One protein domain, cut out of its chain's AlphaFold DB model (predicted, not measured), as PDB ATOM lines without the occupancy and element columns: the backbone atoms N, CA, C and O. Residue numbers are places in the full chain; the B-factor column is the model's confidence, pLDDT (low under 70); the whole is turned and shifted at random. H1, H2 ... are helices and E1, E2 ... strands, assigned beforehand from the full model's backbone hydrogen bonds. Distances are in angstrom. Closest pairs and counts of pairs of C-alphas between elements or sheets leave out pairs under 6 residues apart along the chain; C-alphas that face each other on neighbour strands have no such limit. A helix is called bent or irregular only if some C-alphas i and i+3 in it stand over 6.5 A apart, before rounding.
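What this domain is: This is residues 76 to 107 and 118 to 161 of the 161 residues of an uncharacterized protein of Escherichia coli (UniProt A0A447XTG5). What is the main picture? This is a loose rod made by one long helix, H1, with a small head near its last residue, where the hairpin of E1 and E2 lies with residues 146 to 161, which fold back so that residues 158 to 159 pair with E2. Residues 118 to 127, of which 121 to 127 belong to H1, stick out at the other end of the rod, and residues 96 to 107 lead from E2 away from the head. What is it built of? The printed part has 76 residues, with two named strands and then one named helix in the order E1, E2, H1; the sheet, E1 - E2, is antiparallel, and the class is mostly helix, with under half of the residues in named elements. How large is it? It is loose, with a radius of gyration of the C-alphas of 15.9 A and spans of 48 by 22 by 21 A.

Where its parts are: Where are the strands? E1 holds residues 86 to 88, beginning with C-alpha 86 at (209.183, 314.760, 283.767). E2 holds residues 93 to 95. Where is the helix? H1 holds residues 121 to 145 and measures 35.7 A from its first to its last C-alpha. It begins at C-alpha 121, (238.325, 332.055, 270.318), and ends at C-alpha 145, (206.281, 317.044, 265.841).

How they stand to each other: How do E1 and E2 stand? They form a hairpin with a tight link of 4 residues, antiparallel at 166 degrees between their directions. The C-alphas of Ile 87 and Cys 94 face each other at 4.5 A; N 88 and O 93, and also N 95 and O 86, are within hydrogen-bond range at 2.8 A. What else pairs with E2? Residues 94 to 95 of E2 pair with residues 158 to 159, parallel. How does H1 stand? E1 and H1 are apart, with no C-alpha of the one within 8 A of the other. H1 is not bent, and every O i to N i+4 pair in it is within hydrogen-bond range.

The domain as a whole: How far does it reach? The two C-alphas farthest apart are those of Arg 119 and Pro 151, 48.7 A. Without the free residues 118 to 127, the body spans 39 by 22 by 18 A. Where is the cut? Residues 108 to 117 are not printed, and C-alphas 107 and 118 are 13.0 A apart across the cut, which lies in the link from E2 to H1. Where is confidence low? The mean pLDDT of the printed part is 81.0, and residues 100 to 107, residue 118 and residue 161, the chain's last, are under 70.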
ATOM      1  N   ARG A  76     205.149 316.795 292.485       92.69
ATOM      2  CA  ARG A  76     205.011 315.366 292.189       92.69
ATOM      3  C   ARG A  76     205.162 315.116 290.699       92.69
ATOM      4  O   ARG A  76     204.394 315.653 289.903       92.69
ATOM      5  N   ASN A  77     206.119 314.260 290.357       93.19
ATOM      6  CA  ASN A  77     206.287 313.780 288.998       93.19
ATOM      7  C   ASN A  77     205.316 312.634 288.685       93.19
ATOM      8  O   ASN A  77     205.169 311.702 289.478       93.19
ATOM      9  N   ASP A  78     204.699 312.687 287.513       92.75
ATOM     10  CA  ASP A  78     203.873 311.629 286.948       92.75
ATOM     11  C   ASP A  78     204.717 310.744 286.025       92.75
ATOM     12  O   ASP A  78     205.070 311.116 284.907       92.75
ATOM     13  N   PHE A  79     205.045 309.548 286.512       90.12
ATOM     14  CA  PHE A  79     205.823 308.553 285.773       90.12
ATOM     15  C   PHE A  79     204.949 307.575 284.964       90.12
ATOM     16  O   PHE A  79     205.451 306.552 284.503       90.12
ATOM     17  N   SER A  80     203.653 307.854 284.782       90.62
ATOM     18  CA  SER A  80     202.734 306.969 284.041       90.62
ATOM     19  C   SER A  80     202.993 306.939 282.530       90.62
ATOM     20  O   SER A  80     202.477 306.071 281.829       90.62
ATOM     21  N   TYR A  81     203.783 307.887 282.027       89.56
ATOM     22  CA  TYR A  81     204.127 308.038 280.615       89.56
ATOM     23  C   TYR A  81     205.628 307.828 280.412       89.56
ATOM     24  O   TYR A  81     206.406 308.014 281.341       89.56
ATOM     25  N   ASP A  82     206.041 307.452 279.207       86.00
ATOM     26  CA  ASP A  82     207.442 307.230 278.822       86.00
ATOM     27  C   ASP A  82     208.170 308.521 278.414       86.00
ATOM     28  O   ASP A  82     209.394 308.582 278.462       86.00
ATOM     29  N   ALA A  83     207.419 309.547 278.018       86.00
ATOM     30  CA  ALA A  83     207.925 310.861 277.654       86.00
ATOM     31  C   ALA A  83     206.868 311.946 277.922       86.00
ATOM     32  O   ALA A  83     205.668 311.660 277.848       86.00
ATOM     33  N   PRO A  84     207.267 313.211 278.123       88.81
ATOM     34  CA  PRO A  84     208.641 313.684 278.337       88.81
ATOM     35  C   PRO A  84     209.205 313.196 279.683       88.81
ATOM     36  O   PRO A  84     208.479 312.571 280.458       88.81
ATOM     37  N   ASP A  85     210.492 313.432 279.943       90.75
ATOM     38  CA  ASP A  85     211.198 312.856 281.103       90.75
ATOM     39  C   ASP A  85     210.475 313.122 282.431       90.75
ATOM     40  O   ASP A  85     210.283 312.197 283.229       90.75
ATOM     41  N   PHE A  86     209.980 314.354 282.612       94.06
ATOM     42  CA  PHE A  86     209.183 314.760 283.767       94.06
ATOM     43  C   PHE A  86     207.861 315.415 283.366       94.06
ATOM     44  O   PHE A  86     207.786 316.248 282.459       94.06
ATOM     45  N   ILE A  87     206.810 315.073 284.103       95.31
ATOM     46  CA  ILE A  87     205.451 315.579 283.947       95.31
ATOM     47  C   ILE A  87     204.959 315.983 285.333       95.31
ATOM     48  O   ILE A  87     204.777 315.145 286.211       95.31
ATOM     49  N   VAL A  88     204.724 317.273 285.534       95.62
ATOM     50  CA  VAL A  88     204.194 317.821 286.784       95.62
ATOM     51  C   VAL A  88     202.781 318.310 286.504       95.62
ATOM     52  O   VAL A  88     202.587 319.261 285.751       95.62
ATOM     53  N   ASN A  89     201.777 317.655 287.086       93.12
ATOM     54  CA  ASN A  89     200.372 317.973 286.809       93.12
ATOM     55  C   ASN A  89     199.888 319.252 287.513       93.12
ATOM     56  O   ASN A  89     199.011 319.929 286.989       93.12
ATOM     57  N   GLU A  90     200.505 319.624 288.636       92.00
ATOM     58  CA  GLU A  90     200.207 320.843 289.396       92.00
ATOM     59  C   GLU A  90     201.538 321.493 289.814       92.00
ATOM     60  O   GLU A  90     202.317 320.841 290.514       92.00
ATOM     61  N   PRO A  91     201.868 322.722 289.363       91.50
ATOM     62  CA  PRO A  91     201.035 323.688 288.631       91.50
ATOM     63  C   PRO A  91     200.824 323.405 287.127       91.50
ATOM     64  O   PRO A  91     200.178 324.209 286.464       91.50
ATOM     65  N   GLY A  92     201.330 322.293 286.580       93.81
ATOM     66  CA  GLY A  92     201.065 321.894 285.191       93.81
ATOM     67  C   GLY A  92     202.173 322.295 284.219       93.81
ATOM     68  O   GLY A  92     202.055 323.291 283.515       93.81
ATOM     69  N   PHE A  93     203.246 321.510 284.139       94.38
ATOM     70  CA  PHE A  93     204.316 321.670 283.151       94.38
ATOM     71  C   PHE A  93     205.014 320.334 282.873       94.38
ATOM     72  O   PHE A  93     204.872 319.365 283.617       94.38
ATOM     73  N   CYS A  94     205.793 320.290 281.800       93.75
ATOM     74  CA  CYS A  94     206.610 319.145 281.426       93.75
ATOM     75  C   CYS A  94     208.076 319.561 281.287       93.75
ATOM     76  O   CYS A  94     208.356 320.692 280.887       93.75
ATOM     77  N   ILE A  95     209.013 318.657 281.568       92.00
ATOM     78  CA  ILE A  95     210.446 318.866 281.335       92.00
ATOM     79  C   ILE A  95     210.984 317.722 280.479       92.00
ATOM     80  O   ILE A  95     210.800 316.558 280.819       92.00
ATOM     81  N   GLU A  96     211.685 318.079 279.408       90.00
ATOM     82  CA  GLU A  96     212.590 317.183 278.691       90.00
ATOM     83  C   GLU A  96     214.028 317.510 279.114       90.00
ATOM     84  O   GLU A  96     214.569 318.568 278.759       90.00
ATOM     85  N   ALA A  97     214.645 316.621 279.884       86.12
ATOM     86  CA  ALA A  97     215.994 316.754 280.402       86.12
ATOM     87  C   ALA A  97     216.993 316.641 279.249       86.12
ATOM     88  O   ALA A  97     217.352 315.564 278.789       86.12
ATOM     89  N   THR A  98     217.456 317.779 278.740       77.12
ATOM     90  CA  THR A  98     218.452 317.782 277.673       77.12
ATOM     91  C   THR A  98     219.780 318.299 278.182       77.12
ATOM     92  O   THR A  98     219.842 319.253 278.943       77.12
ATOM     93  N   ILE A  99     220.859 317.701 277.689       74.19
ATOM     94  CA  ILE A  99     222.206 318.223 277.867       74.19
ATOM     95  C   ILE A  99     222.864 318.440 276.503       74.19
ATOM     96  O   ILE A  99     222.623 317.701 275.545       74.19
ATOM     97  N   ALA A 100     223.697 319.472 276.395       68.81
ATOM     98  CA  ALA A 100     224.483 319.734 275.194       68.81
ATOM     99  C   ALA A 100     225.817 318.979 275.274       68.81
ATOM    100  O   ALA A 100     226.838 319.548 275.660       68.81
ATOM    101  N   LEU A 101     225.805 317.691 274.923       66.44
ATOM    102  CA  LEU A 101     227.033 316.898 274.861       66.44
ATOM    103  C   LEU A 101     227.997 317.425 273.779       66.44
ATOM    104  O   LEU A 101     227.549 317.967 272.757       66.44
ATOM    105  N   PRO A 102     229.321 317.257 273.967       62.97
ATOM    106  CA  PRO A 102     230.293 317.428 272.895       62.97
ATOM    107  C   PRO A 102     229.932 316.580 271.665       62.97
ATOM    108  O   PRO A 102     229.243 315.563 271.768       62.97
ATOM    109  N   ALA A 103     230.394 317.002 270.486       59.94
ATOM    110  CA  ALA A 103     230.181 316.234 269.261       59.94
ATOM    111  C   ALA A 103     230.793 314.828 269.379       59.94
ATOM    112  O   ALA A 103     231.792 314.631 270.071       59.94
ATOM    113  N   GLN A 104     230.214 313.851 268.681       54.69
ATOM    114  CA  GLN A 104     230.696 312.472 268.711       54.69
ATOM    115  C   GLN A 104     232.172 312.405 268.271       54.69
ATOM    116  O   GLN A 104     232.509 312.832 267.169       54.69
ATOM    117  N   GLY A 105     233.044 311.894 269.148       57.31
ATOM    118  CA  GLY A 105     234.496 311.822 268.930       57.31
ATOM    119  C   GLY A 105     235.303 313.026 269.437       57.31
ATOM    120  O   GLY A 105     236.530 312.982 269.387       57.31
ATOM    121  N   ALA A 106     234.656 314.080 269.944       60.12
ATOM    122  CA  ALA A 106     235.335 315.158 270.660       60.12
ATOM    123  C   ALA A 106     235.666 314.733 272.108       60.12
ATOM    124  O   ALA A 106     234.970 313.870 272.655       60.12
ATOM    125  N   PRO A 107     236.687 315.339 272.749       60.81
ATOM    126  CA  PRO A 107     236.958 315.118 274.165       60.81
ATOM    127  C   PRO A 107     235.700 315.385 275.002       60.81
ATOM    128  O   PRO A 107     234.998 316.376 274.782       60.81
ATOM    129  N   PRO A 118     241.087 326.920 273.922       67.88
ATOM    130  CA  PRO A 118     240.983 327.348 272.535       67.88
ATOM    131  C   PRO A 118     242.036 328.406 272.208       67.88
ATOM    132  O   PRO A 118     242.059 329.484 272.796       67.88
ATOM    133  N   ARG A 119     242.902 328.110 271.234       76.75
ATOM    134  CA  ARG A 119     243.893 329.080 270.738       76.75
ATOM    135  C   ARG A 119     243.264 330.138 269.828       76.75
ATOM    136  O   ARG A 119     243.795 331.237 269.712       76.75
ATOM    137  N   ASP A 120     242.134 329.804 269.204       83.25
ATOM    138  CA  ASP A 120     241.323 330.705 268.384       83.25
ATOM    139  C   ASP A 120     239.894 330.763 268.937       83.25
ATOM    140  O   ASP A 120     239.052 329.894 268.681       83.25
ATOM    141  N   PHE A 121     239.627 331.814 269.708       78.25
ATOM    142  CA  PHE A 121     238.325 332.055 270.318       78.25
ATOM    143  C   PHE A 121     237.232 332.379 269.296       78.25
ATOM    144  O   PHE A 121     236.068 332.073 269.546       78.25
ATOM    145  N   ASN A 122     237.563 332.952 268.135       78.88
ATOM    146  CA  ASN A 122     236.559 333.288 267.123       78.88
ATOM    147  C   ASN A 122     236.018 332.023 266.463       78.88
ATOM    148  O   ASN A 122     234.801 331.838 266.374       78.88
ATOM    149  N   LYS A 123     236.914 331.117 266.061       76.81
ATOM    150  CA  LYS A 123     236.522 329.817 265.513       76.81
ATOM    151  C   LYS A 123     235.759 328.987 266.547       76.81
ATOM    152  O   LYS A 123     234.683 328.477 266.237       76.81
ATOM    153  N   PHE A 124     236.258 328.933 267.784       75.38
ATOM    154  CA  PHE A 124     235.590 328.247 268.892       75.38
ATOM    155  C   PHE A 124     234.167 328.775 269.136       75.38
ATOM    156  O   PHE A 124     233.218 327.992 269.213       75.38
ATOM    157  N   ASN A 125     233.993 330.099 269.187       75.44
ATOM    158  CA  ASN A 125     232.685 330.725 269.388       75.44
ATOM    159  C   ASN A 125     231.730 330.461 268.217       75.44
ATOM    160  O   ASN A 125     230.543 330.211 268.438       75.44
ATOM    161  N   SER A 126     232.231 330.469 266.979       77.94
ATOM    162  CA  SER A 126     231.435 330.145 265.791       77.94
ATOM    163  C   SER A 126     230.926 328.700 265.831       77.94
ATOM    164  O   SER A 126     229.734 328.448 265.650       77.94
ATOM    165  N   GLU A 127     231.803 327.738 266.125       78.56
ATOM    166  CA  GLU A 127     231.442 326.319 266.235       78.56
ATOM    167  C   GLU A 127     230.477 326.056 267.402       78.56
ATOM    168  O   GLU A 127     229.507 325.305 267.256       78.56
ATOM    169  N   ALA A 128     230.688 326.713 268.548       72.44
ATOM    170  CA  ALA A 128     229.773 326.649 269.684       72.44
ATOM    171  C   ALA A 128     228.385 327.206 269.333       72.44
ATOM    172  O   ALA A 128     227.376 326.568 269.636       72.44
ATOM    173  N   SER A 129     228.325 328.342 268.632       74.88
ATOM    174  CA  SER A 129     227.071 328.974 268.203       74.88
ATOM    175  C   SER A 129     226.275 328.082 267.249       74.88
ATOM    176  O   SER A 129     225.060 327.928 267.407       74.88
ATOM    177  N   ILE A 130     226.948 327.428 266.298       75.31
ATOM    178  CA  ILE A 130     226.319 326.460 265.388       75.31
ATOM    179  C   ILE A 130     225.785 325.252 266.168       75.31
ATOM    180  O   ILE A 130     224.638 324.850 265.968       75.31
ATOM    181  N   ARG A 131     226.574 324.691 267.097       73.69
ATOM    182  CA  ARG A 131     226.156 323.547 267.928       73.69
ATOM    183  C   ARG A 131     224.923 323.876 268.773       73.69
ATOM    184  O   ARG A 131     223.979 323.086 268.801       73.69
ATOM    185  N   LEU A 132     224.907 325.044 269.413       72.56
ATOM    186  CA  LEU A 132     223.763 325.528 270.189       72.56
ATOM    187  C   LEU A 132     222.528 325.726 269.301       72.56
ATOM    188  O   LEU A 132     221.443 325.267 269.657       72.56
ATOM    189  N   SER A 133     222.700 326.324 268.119       74.56
ATOM    190  CA  SER A 133     221.607 326.544 267.163       74.56
ATOM    191  C   SER A 133     221.003 325.225 266.679       74.56
ATOM    192  O   SER A 133     219.783 325.072 266.659       74.56
ATOM    193  N   ASN A 134     221.840 324.236 266.357       76.62
ATOM    194  CA  ASN A 134     221.387 322.907 265.947       76.62
ATOM    195  C   ASN A 134     220.633 322.189 267.074       76.62
ATOM    196  O   ASN A 134     219.564 321.622 266.830       76.62
ATOM    197  N   SER A 135     221.143 322.254 268.309       71.94
ATOM    198  CA  SER A 135     220.458 321.712 269.489       71.94
ATOM    199  C   SER A 135     219.076 322.353 269.655       71.94
ATOM    200  O   SER A 135     218.068 321.643 269.695       71.94
ATOM    201  N   PHE A 136     219.000 323.685 269.603       75.62
ATOM    202  CA  PHE A 136     217.747 324.431 269.697       75.62
ATOM    203  C   PHE A 136     216.747 324.066 268.588       75.62
ATOM    204  O   PHE A 136     215.604 323.715 268.880       75.62
ATOM    205  N   ILE A 137     217.168 324.076 267.317       79.75
ATOM    206  CA  ILE A 137     216.299 323.731 266.180       79.75
ATOM    207  C   ILE A 137     215.771 322.298 266.316       79.75
ATOM    208  O   ILE A 137     214.582 322.050 266.098       79.75
ATOM    209  N   SER A 138     216.628 321.350 266.711       77.19
ATOM    210  CA  SER A 138     216.231 319.952 266.900       77.19
ATOM    211  C   SER A 138     215.185 319.792 268.012       77.19
ATOM    212  O   SER A 138     214.196 319.079 267.821       77.19
ATOM    213  N   LYS A 139     215.342 320.521 269.127       73.69
ATOM    214  CA  LYS A 139     214.385 320.566 270.243       73.69
ATOM    215  C   LYS A 139     213.051 321.178 269.813       73.69
ATOM    216  O   LYS A 139     212.007 320.573 270.039       73.69
ATOM    217  N   VAL A 140     213.067 322.319 269.116       78.69
ATOM    218  CA  VAL A 140     211.844 322.964 268.593       78.69
ATOM    219  C   VAL A 140     211.105 322.035 267.630       78.69
ATOM    220  O   VAL A 140     209.876 321.943 267.677       78.69
ATOM    221  N   LYS A 141     211.835 321.308 266.777       81.44
ATOM    222  CA  LYS A 141     211.239 320.307 265.888       81.44
ATOM    223  C   LYS A 141     210.563 319.192 266.688       81.44
ATOM    224  O   LYS A 141     209.391 318.934 266.436       81.44
ATOM    225  N   LYS A 142     211.249 318.592 267.671       77.69
ATOM    226  CA  LYS A 142     210.680 317.545 268.545       77.69
ATOM    227  C   LYS A 142     209.451 318.030 269.318       77.69
ATOM    228  O   LYS A 142     208.458 317.307 269.379       77.69
ATOM    229  N   LEU A 143     209.482 319.258 269.840       77.75
ATOM    230  CA  LEU A 143     208.328 319.894 270.479       77.75
ATOM    231  C   LEU A 143     207.126 319.920 269.538       77.75
ATOM    232  O   LEU A 143     206.056 319.451 269.907       77.75
ATOM    233  N   ARG A 144     207.306 320.424 268.312       79.06
ATOM    234  CA  ARG A 144     206.210 320.580 267.345       79.06
ATOM    235  C   ARG A 144     205.716 319.259 266.758       79.06
ATOM    236  O   ARG A 144     204.533 319.157 266.451       79.06
ATOM    237  N   SER A 145     206.606 318.288 266.546       81.94
ATOM    238  CA  SER A 145     206.281 317.044 265.841       81.94
ATOM    239  C   SER A 145     205.904 315.883 266.757       81.94
ATOM    240  O   SER A 145     205.276 314.943 266.284       81.94
ATOM    241  N   ARG A 146     206.324 315.900 268.029       83.81
ATOM    242  CA  ARG A 146     206.102 314.806 268.986       83.81
ATOM    243  C   ARG A 146     205.414 315.304 270.248       83.81
ATOM    244  O   ARG A 146     204.272 314.930 270.481       83.81
ATOM    245  N   TYR A 147     206.078 316.141 271.048       82.81
ATOM    246  CA  TYR A 147     205.584 316.443 272.398       82.81
ATOM    247  C   TYR A 147     204.244 317.187 272.390       82.81
ATOM    248  O   TYR A 147     203.396 316.880 273.216       82.81
ATOM    249  N   SER A 148     203.994 318.085 271.431       80.69
ATOM    250  CA  SER A 148     202.706 318.788 271.304       80.69
ATOM    251  C   SER A 148     201.518 317.879 270.963       80.69
ATOM    252  O   SER A 148     200.375 318.292 271.139       80.69
ATOM    253  N   GLN A 149     201.775 316.662 270.472       85.94
ATOM    254  CA  GLN A 149     200.748 315.674 270.126       85.94
ATOM    255  C   GLN A 149     200.437 314.723 271.291       85.94
ATOM    256  O   GLN A 149     199.479 313.955 271.219       85.94
ATOM    257  N   LEU A 150     201.248 314.745 272.355       88.75
ATOM    258  CA  LEU A 150     201.085 313.864 273.505       88.75
ATOM    259  C   LEU A 150     199.969 314.384 274.429       88.75
ATOM    260  O   LEU A 150     200.027 315.548 274.838       88.75
ATOM    261  N   PRO A 151     198.984 313.547 274.816       90.06
ATOM    262  CA  PRO A 151     197.888 313.962 275.696       90.06
ATOM    263  C   PRO A 151     198.360 314.594 277.010       90.06
ATOM    264  O   PRO A 151     197.826 315.617 277.435       90.06
ATOM    265  N   GLN A 152     199.404 314.031 277.619       90.19
ATOM    266  CA  GLN A 152     199.987 314.490 278.878       90.19
ATOM    267  C   GLN A 152     200.625 315.886 278.791       90.19
ATOM    268  O   GLN A 152     200.674 316.590 279.800       90.19
ATOM    269  N   CYS A 153     201.041 316.315 277.596       89.19
ATOM    270  CA  CYS A 153     201.653 317.623 277.344       89.19
ATOM    271  C   CYS A 153     200.636 318.704 276.959       89.19
ATOM    272  O   CYS A 153     201.002 319.871 276.808       89.19
ATOM    273  N   LYS A 154     199.366 318.343 276.748       88.00
ATOM    274  CA  LYS A 154     198.342 319.293 276.312       88.00
ATOM    275  C   LYS A 154     198.138 320.373 277.376       88.00
ATOM    276  O   LYS A 154     198.006 320.054 278.555       88.00
ATOM    277  N   GLU A 155     198.134 321.635 276.939       86.25
ATOM    278  CA  GLU A 155     197.983 322.827 277.797       86.25
ATOM    279  C   GLU A 155     199.052 322.967 278.897       86.25
ATOM    280  O   GLU A 155     198.920 323.802 279.787       86.25
ATOM    281  N   LYS A 156     200.152 322.209 278.804       90.06
ATOM    282  CA  LYS A 156     201.302 322.309 279.704       90.06
ATOM    283  C   LYS A 156     202.494 322.917 278.963       90.06
ATOM    284  O   LYS A 156     202.831 322.454 277.869       90.06
ATOM    285  N   PRO A 157     203.176 323.930 279.524       89.88
ATOM    286  CA  PRO A 157     204.457 324.379 278.994       89.88
ATOM    287  C   PRO A 157     205.471 323.228 279.005       89.88
ATOM    288  O   PRO A 157     205.594 322.528 280.010       89.88
ATOM    289  N   LEU A 158     206.213 323.053 277.907       86.81
ATOM    290  CA  LEU A 158     207.363 322.148 277.860       86.81
ATOM    291  C   LEU A 158     208.650 322.949 278.059       86.81
ATOM    292  O   LEU A 158     208.976 323.830 277.263       86.81
ATOM    293  N   LEU A 159     209.393 322.600 279.099       84.62
ATOM    294  CA  LEU A 159     210.720 323.114 279.386       84.62
ATOM    295  C   LEU A 159     211.756 322.132 278.830       84.62
ATOM    296  O   LEU A 159     211.633 320.924 278.999       84.62
ATOM    297  N   SER A 160     212.786 322.647 278.168       78.62
ATOM    298  CA  SER A 160     213.927 321.843 277.725       78.62
ATOM    299  C   SER A 160     215.212 322.570 278.109       78.62
ATOM    300  O   SER A 160     215.777 323.268 277.254       78.62
ATOM    301  N   PRO A 161     215.606 322.485 279.394       60.28
ATOM    302  CA  PRO A 161     216.803 323.142 279.901       60.28
ATOM    303  C   PRO A 161     218.087 322.654 279.207       60.28
ATOM    304  O   PRO A 161     218.038 321.677 278.411       60.28
TER     305      PRO A 161